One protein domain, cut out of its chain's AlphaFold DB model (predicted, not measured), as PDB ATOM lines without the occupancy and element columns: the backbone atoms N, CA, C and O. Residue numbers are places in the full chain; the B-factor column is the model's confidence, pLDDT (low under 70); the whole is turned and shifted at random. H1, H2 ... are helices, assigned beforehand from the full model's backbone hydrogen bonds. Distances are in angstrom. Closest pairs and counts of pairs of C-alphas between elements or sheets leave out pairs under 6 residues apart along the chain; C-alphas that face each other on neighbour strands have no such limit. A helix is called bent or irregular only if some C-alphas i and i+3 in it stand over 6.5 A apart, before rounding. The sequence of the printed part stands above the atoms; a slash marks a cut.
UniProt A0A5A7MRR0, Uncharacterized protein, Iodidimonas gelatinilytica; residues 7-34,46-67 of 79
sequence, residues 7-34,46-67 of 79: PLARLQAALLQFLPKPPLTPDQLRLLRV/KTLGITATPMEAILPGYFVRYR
ATOM      1  N   PRO A   7     -29.301  53.258 -29.165       92.62
ATOM      2  CA  PRO A   7     -29.063  53.099 -27.730       92.62
ATOM      3  C   PRO A   7     -28.662  51.670 -27.345       92.62
ATOM      4  O   PRO A   7     -27.735  51.483 -26.560       92.62
ATOM      5  N   LEU A   8     -29.305  50.668 -27.950       93.94
ATOM      6  CA  LEU A   8     -29.013  49.258 -27.705       93.94
ATOM      7  C   LEU A   8     -27.626  48.884 -28.237       93.94
ATOM      8  O   LEU A   8     -26.836  48.269 -27.523       93.94
ATOM      9  N   ALA A   9     -27.286  49.341 -29.446       92.12
ATOM     10  CA  ALA A   9     -25.957  49.139 -30.017       92.12
ATOM     11  C   ALA A   9     -24.856  49.744 -29.123       92.12
ATOM     12  O   ALA A   9     -23.837  49.099 -28.873       92.12
ATOM     13  N   ARG A  10     -25.068  50.956 -28.581       93.00
ATOM     14  CA  ARG A  10     -24.120  51.605 -27.653       93.00
ATOM     15  C   ARG A  10     -23.882  50.777 -26.393       93.00
ATOM     16  O   ARG A  10     -22.729  50.641 -25.994       93.00
ATOM     17  N   LEU A  11     -24.942  50.234 -25.788       94.88
ATOM     18  CA  LEU A  11     -24.827  49.370 -24.610       94.88
ATOM     19  C   LEU A  11     -24.017  48.110 -24.937       94.88
ATOM     20  O   LEU A  11     -23.076  47.777 -24.221       94.88
ATOM     21  N   GLN A  12     -24.335  47.453 -26.053       92.38
ATOM     22  CA  GLN A  12     -23.614  46.270 -26.510       92.38
ATOM     23  C   GLN A  12     -22.120  46.561 -26.723       92.38
ATOM     24  O   GLN A  12     -21.269  45.838 -26.211       92.38
ATOM     25  N   ALA A  13     -21.780  47.643 -27.423       93.44
ATOM     26  CA  ALA A  13     -20.391  48.033 -27.653       93.44
ATOM     27  C   ALA A  13     -19.645  48.402 -26.359       93.44
ATOM     28  O   ALA A  13     -18.462  48.095 -26.224       93.44
ATOM     29  N   ALA A  14     -20.329  49.028 -25.396       93.62
ATOM     30  CA  ALA A  14     -19.743  49.385 -24.105       93.62
ATOM     31  C   ALA A  14     -19.334  48.156 -23.279       93.62
ATOM     32  O   ALA A  14     -18.373  48.238 -22.517       93.62
ATOM     33  N   LEU A  15     -20.026  47.025 -23.449       94.31
ATOM     34  CA  LEU A  15     -19.668  45.755 -22.815       94.31
ATOM     35  C   LEU A  15     -18.604  44.995 -23.621       94.31
ATOM     36  O   LEU A  15     -17.629  44.506 -23.057       94.31
ATOM     37  N   LEU A  16     -18.765  44.913 -24.947       93.69
ATOM     38  CA  LEU A  16     -17.907  44.096 -25.815       93.69
ATOM     39  C   LEU A  16     -16.489  44.656 -25.998       93.69
ATOM     40  O   LEU A  16     -15.586  43.891 -26.336       93.69
ATOM     41  N   GLN A  17     -16.271  45.951 -25.745       93.44
ATOM     42  CA  GLN A  17     -14.957  46.595 -25.889       93.44
ATOM     43  C   GLN A  17     -13.854  46.009 -24.993       93.44
ATOM     44  O   GLN A  17     -12.682  46.160 -25.316       93.44
ATOM     45  N   PHE A  18     -14.204  45.344 -23.889       94.38
ATOM     46  CA  PHE A  18     -13.229  44.800 -22.933       94.38
ATOM     47  C   PHE A  18     -12.697  43.409 -23.309       94.38
ATOM     48  O   PHE A  18     -11.838  42.864 -22.619       94.38
ATOM     49  N   LEU A  19     -13.204  42.807 -24.388       93.81
ATOM     50  CA  LEU A  19     -12.733  41.508 -24.862       93.81
ATOM     51  C   LEU A  19     -11.354  41.634 -25.543       93.81
ATOM     52  O   LEU A  19     -11.094  42.645 -26.191       93.81
ATOM     53  N   PRO A  20     -10.501  40.586 -25.517       89.88
ATOM     54  CA  PRO A  20      -9.182  40.601 -26.172       89.88
ATOM     55  C   PRO A  20      -9.214  40.912 -27.678       89.88
ATOM     56  O   PRO A  20      -8.217  41.344 -28.252       89.88
ATOM     57  N   LYS A  21     -10.354  40.653 -28.334       89.50
ATOM     58  CA  LYS A  21     -10.648  40.990 -29.733       89.50
ATOM     59  C   LYS A  21     -12.100  41.470 -29.806       89.50
ATOM     60  O   LYS A  21     -12.988  40.640 -30.012       89.50
ATOM     61  N   PRO A  22     -12.367  42.761 -29.560       89.19
ATOM     62  CA  PRO A  22     -13.729  43.247 -29.422       89.19
ATOM     63  C   PRO A  22     -14.443  43.188 -30.782       89.19
ATOM     64  O   PRO A  22     -13.968  43.792 -31.744       89.19
ATOM     65  N   PRO A  23     -15.578  42.475 -30.899       87.69
ATOM     66  CA  PRO A  23     -16.323  42.382 -32.158       87.69
ATOM     67  C   PRO A  23     -17.045  43.689 -32.523       87.69
ATOM     68  O   PRO A  23     -17.371  43.897 -33.687       87.69
ATOM     69  N   LEU A  24     -17.311  44.554 -31.538       91.81
ATOM     70  CA  LEU A  24     -17.913  45.870 -31.722       91.81
ATOM     71  C   LEU A  24     -17.386  46.827 -30.649       91.81
ATOM     72  O   LEU A  24     -17.436  46.499 -29.461       91.81
ATOM     73  N   THR A  25     -16.929  48.013 -31.050       93.62
ATOM     74  CA  THR A  25     -16.457  49.061 -30.132       93.62
ATOM     75  C   THR A  25     -17.313  50.332 -30.207       93.62
ATOM     76  O   THR A  25     -17.947  50.603 -31.235       93.62
ATOM     77  N   PRO A  26     -17.350  51.155 -29.137       93.44
ATOM     78  CA  PRO A  26     -18.059  52.432 -29.162       93.44
ATOM     79  C   PRO A  26     -17.573  53.357 -30.283       93.44
ATOM     80  O   PRO A  26     -18.377  54.085 -30.859       93.44
ATOM     81  N   ASP A  27     -16.284  53.298 -30.617       91.94
ATOM     82  CA  ASP A  27     -15.656  54.069 -31.693       91.94
ATOM     83  C   ASP A  27     -16.170  53.649 -33.070       91.94
ATOM     84  O   ASP A  27     -16.571  54.503 -33.860       91.94
ATOM     85  N   GLN A  28     -16.268  52.342 -33.330       92.38
ATOM     86  CA  GLN A  28     -16.863  51.824 -34.565       92.38
ATOM     87  C   GLN A  28     -18.312  52.301 -34.726       92.38
ATOM     88  O   GLN A  28     -18.712  52.723 -35.808       92.38
ATOM     89  N   LEU A  29     -19.084  52.343 -33.635       92.88
ATOM     90  CA  LEU A  29     -20.435  52.911 -33.660       92.88
ATOM     91  C   LEU A  29     -20.477  54.424 -33.859       92.88
ATOM     92  O   LEU A  29     -21.528  54.938 -34.235       92.88
ATOM     93  N   ARG A  30     -19.412  55.170 -33.548       92.44
ATOM     94  CA  ARG A  30     -19.348  56.603 -33.874       92.44
ATOM     95  C   ARG A  30     -19.078  56.797 -35.363       92.44
ATOM     96  O   ARG A  30     -19.742  57.636 -35.957       92.44
ATOM     97  N   LEU A  31     -18.200  55.987 -35.958       92.44
ATOM     98  CA  LEU A  31     -17.901  56.037 -37.395       92.44
ATOM     99  C   LEU A  31     -19.111  55.684 -38.267       92.44
ATOM    100  O   LEU A  31     -19.284  56.274 -39.321       92.44
ATOM    101  N   LEU A  32     -19.981  54.778 -37.813       92.19
ATOM    102  CA  LEU A  32     -21.205  54.420 -38.542       92.19
ATOM    103  C   LEU A  32     -22.318  55.481 -38.477       92.19
ATOM    104  O   LEU A  32     -23.312  55.350 -39.180       92.19
ATOM    105  N   ARG A  33     -22.208  56.502 -37.614       89.75
ATOM    106  CA  ARG A  33     -23.249  57.545 -37.487       89.75
ATOM    107  C   ARG A  33     -23.192  58.602 -38.574       89.75
ATOM    108  O   ARG A  33     -24.152  59.354 -38.705       89.75
ATOM    109  N   VAL A  34     -22.053  58.734 -39.239       90.38
ATOM    110  CA  VAL A  34     -21.795  59.803 -40.199       90.38
ATOM    111  C   VAL A  34     -21.399  59.153 -41.508       90.38
ATOM    112  O   VAL A  34     -20.484  58.332 -41.541       90.38
ATOM    113  N   LYS A  46      -9.226  60.808 -59.410       95.00
ATOM    114  CA  LYS A  46      -9.062  61.333 -60.769       95.00
ATOM    115  C   LYS A  46      -7.964  62.396 -60.853       95.00
ATOM    116  O   LYS A  46      -7.260  62.448 -61.855       95.00
ATOM    117  N   THR A  47      -7.783  63.205 -59.807       95.94
ATOM    118  CA  THR A  47      -6.710  64.211 -59.733       95.94
ATOM    119  C   THR A  47      -5.325  63.561 -59.789       95.94
ATOM    120  O   THR A  47      -4.389  64.153 -60.313       95.94
ATOM    121  N   LEU A  48      -5.202  62.322 -59.307       96.12
ATOM    122  CA  LEU A  48      -3.973  61.526 -59.361       96.12
ATOM    123  C   LEU A  48      -3.831  60.723 -60.669       96.12
ATOM    124  O   LEU A  48      -2.905  59.928 -60.796       96.12
ATOM    125  N   GLY A  49      -4.756  60.874 -61.624       96.94
ATOM    126  CA  GLY A  49      -4.807  60.055 -62.839       96.94
ATOM    127  C   GLY A  49      -5.283  58.616 -62.608       96.94
ATOM    128  O   GLY A  49      -5.119  57.770 -63.485       96.94
ATOM    129  N   ILE A  50      -5.874  58.315 -61.444       97.19
ATOM    130  CA  ILE A  50      -6.314  56.965 -61.072       97.19
ATOM    131  C   ILE A  50      -7.799  56.792 -61.401       97.19
ATOM    132  O   ILE A  50      -8.650  57.562 -60.950       97.19
ATOM    133  N   THR A  51      -8.123  55.736 -62.151       96.25
ATOM    134  CA  THR A  51      -9.513  55.335 -62.408       96.25
ATOM    135  C   THR A  51     -10.009  54.437 -61.277       96.25
ATOM    136  O   THR A  51      -9.408  53.401 -60.991       96.25
ATOM    137  N   ALA A  52     -11.105  54.830 -60.622       95.25
ATOM    138  CA  ALA A  52     -11.709  54.038 -59.557       95.25
ATOM    139  C   ALA A  52     -12.222  52.700 -60.107       95.25
ATOM    140  O   ALA A  52     -12.931  52.663 -61.112       95.25
ATOM    141  N   THR A  53     -11.875  51.601 -59.438       95.50
ATOM    142  CA  THR A  53     -12.400  50.275 -59.784       95.50
ATOM    143  C   THR A  53     -13.654  50.000 -58.952       95.50
ATOM    144  O   THR A  53     -13.601  50.183 -57.733       95.50
ATOM    145  N   PRO A  54     -14.775  49.575 -59.565       95.88
ATOM    146  CA  PRO A  54     -15.996  49.271 -58.827       95.88
ATOM    147  C   PRO A  54     -15.767  48.124 -57.840       95.88
ATOM    148  O   PRO A  54     -15.097  47.137 -58.153       95.88
ATOM    149  N   MET A  55     -16.341  48.241 -56.642       94.75
ATOM    150  CA  MET A  55     -16.156  47.245 -55.584       94.75
ATOM    151  C   MET A  55     -16.708  45.880 -56.001       94.75
ATOM    152  O   MET A  55     -16.095  44.850 -55.728       94.75
ATOM    153  N   GLU A  56     -17.829  45.863 -56.715       93.75
ATOM    154  CA  GLU A  56     -18.527  44.668 -57.189       93.75
ATOM    155  C   GLU A  56     -17.640  43.792 -58.080       93.75
ATOM    156  O   GLU A  56     -17.807  42.572 -58.097       93.75
ATOM    157  N   ALA A  57     -16.662  44.386 -58.773       94.94
ATOM    158  CA  ALA A  57     -15.711  43.653 -59.601       94.94
ATOM    159  C   ALA A  57     -14.663  42.882 -58.777       94.94
ATOM    160  O   ALA A  57     -14.150  41.867 -59.243       94.94
ATOM    161  N   ILE A  58     -14.345  43.334 -57.556       94.00
ATOM    162  CA  ILE A  58     -13.230  42.800 -56.752       94.00
ATOM    163  C   ILE A  58     -13.721  42.017 -55.523       94.00
ATOM    164  O   ILE A  58     -13.169  40.963 -55.193       94.00
ATOM    165  N   LEU A  59     -14.785  42.483 -54.855       94.12
ATOM    166  CA  LEU A  59     -15.333  41.879 -53.631       94.12
ATOM    167  C   LEU A  59     -15.586  40.359 -53.730       94.12
ATOM    168  O   LEU A  59     -15.263  39.656 -52.765       94.12
ATOM    169  N   PRO A  60     -16.090  39.800 -54.855       90.75
ATOM    170  CA  PRO A  60     -16.247  38.355 -55.010       90.75
ATOM    171  C   PRO A  60     -14.970  37.553 -54.738       90.75
ATOM    172  O   PRO A  60     -15.058  36.476 -54.151       90.75
ATOM    173  N   GLY A  61     -13.804  38.079 -55.131       89.75
ATOM    174  CA  GLY A  61     -12.507  37.435 -54.920       89.75
ATOM    175  C   GLY A  61     -12.083  37.423 -53.449       89.75
ATOM    176  O   GLY A  61     -11.571  36.419 -52.958       89.75
ATOM    177  N   TYR A  62     -12.361  38.494 -52.700       90.88
ATOM    178  CA  TYR A  62     -12.023  38.567 -51.272       90.88
ATOM    179  C   TYR A  62     -12.918  37.689 -50.390       90.88
ATOM    180  O   TYR A  62     -12.460  37.152 -49.372       90.88
ATOM    181  N   PHE A  63     -14.186  37.523 -50.779       90.00
ATOM    182  CA  PHE A  63     -15.181  36.793 -49.996       90.00
ATOM    183  C   PHE A  63     -15.222  35.283 -50.251       90.00
ATOM    184  O   PHE A  63     -15.988  34.593 -49.581       90.00
ATOM    185  N   VAL A  64     -14.385  34.735 -51.144       86.38
ATOM    186  CA  VAL A  64     -14.359  33.292 -51.465       86.38
ATOM    187  C   VAL A  64     -14.316  32.409 -50.212       86.38
ATOM    188  O   VAL A  64     -15.067  31.440 -50.124       86.38
ATOM    189  N   ARG A  65     -13.503  32.771 -49.210       82.88
ATOM    190  CA  ARG A  65     -13.364  32.020 -47.946       82.88
ATOM    191  C   ARG A  65     -14.610  32.025 -47.049       82.88
ATOM    192  O   ARG A  65     -14.712  31.182 -46.169       82.88
ATOM    193  N   TYR A  66     -15.524  32.973 -47.251       84.62
ATOM    194  CA  TYR A  66     -16.743  33.142 -46.454       84.62
ATOM    195  C   TYR A  66     -18.004  32.688 -47.203       84.62
ATOM    196  O   TYR A  66     -19.097  32.714 -46.640       84.62
ATOM    197  N   ARG A  67     -17.877  32.261 -48.471       79.75
ATOM    198  CA  ARG A  67     -18.994  31.698 -49.236       79.75
ATOM    199  C   ARG A  67     -19.348  30.301 -48.707       79.75
ATOM    200  O   ARG A  67     -18.451  29.460 -48.595       79.75
TER     201      ARG A  67
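What this domain is: This is residues 7 to 34 and 46 to 67 of the 79 residues of an uncharacterized protein of Iodidimonas gelatinilytica (UniProt A0A5A7MRR0). The longest helix, H1, and the short helix H2 form a small pair: the loop of residues 17 to 25 folds the backbone back, and H2 begins at H1 and slants away from it. Across a wide gap lies a second piece, residues 46 to 67, a thin free strip with the irregular helix H3 in it and stretches with no named element before and after H3. The printed part has 50 residues, with three named helices in the order H1, H2, H3 and no named strand. The class is all helix, although under half of the residues, 24 of 50, are in named elements. The whole is extended, with a radius of gyration of the C-alphas of 17.0 A and spans of 43 by 32 by 20 A.

Where its parts are: H1 is residues 7 to 16, 14.5 A from first to last C-alpha; it begins at C-alpha 7, at (-29.063, 53.099, -27.730). H2 is residues 26 to 31, 9.0 A long, from C-alpha 26 at (-18.059, 52.432, -29.162). H3 is residues 55 to 62, 10.5 A long, and ends at C-alpha 62, at (-12.023, 38.567, -51.272). H3 is irregular: C-alphas 57 and 60 are 7.0 A apart, and its line is a rough one.

How they stand to each other: H1 and H2 touch, with 6 pairs of C-alphas within 8 A. Their closest C-alphas are those of Ala 13 and Pro 26, 5.2 A apart. Their lines stand at a steep tilt of 54 degrees, and they run opposite ways. Their centres are 10.3 A apart. A short link of 9 residues joins them. H3 touches no helix: it is apart from H1 and from H2. In H1 and H2 every O i to N i+4 pair is within hydrogen-bond range; in H3 1 of 4 such pairs is, and 3 of 5 O i to N i+3 pairs are.

The domain as a whole: The two C-alphas farthest apart are those of Leu 15 and Gly 49, 45.0 A. The first and last printed C-alphas, of Pro 7 and Arg 67, are 32.0 A apart. Residues 35 to 45 are not printed, and across this cut C-alphas 34 and 46 are 24.2 A apart. The link from H2 to H3 runs across the cut. Residues 46 to 67, of which 55 to 62 belong to H3, stand free. The mean pLDDT of the printed part is 92.3, and no printed residue is under 70.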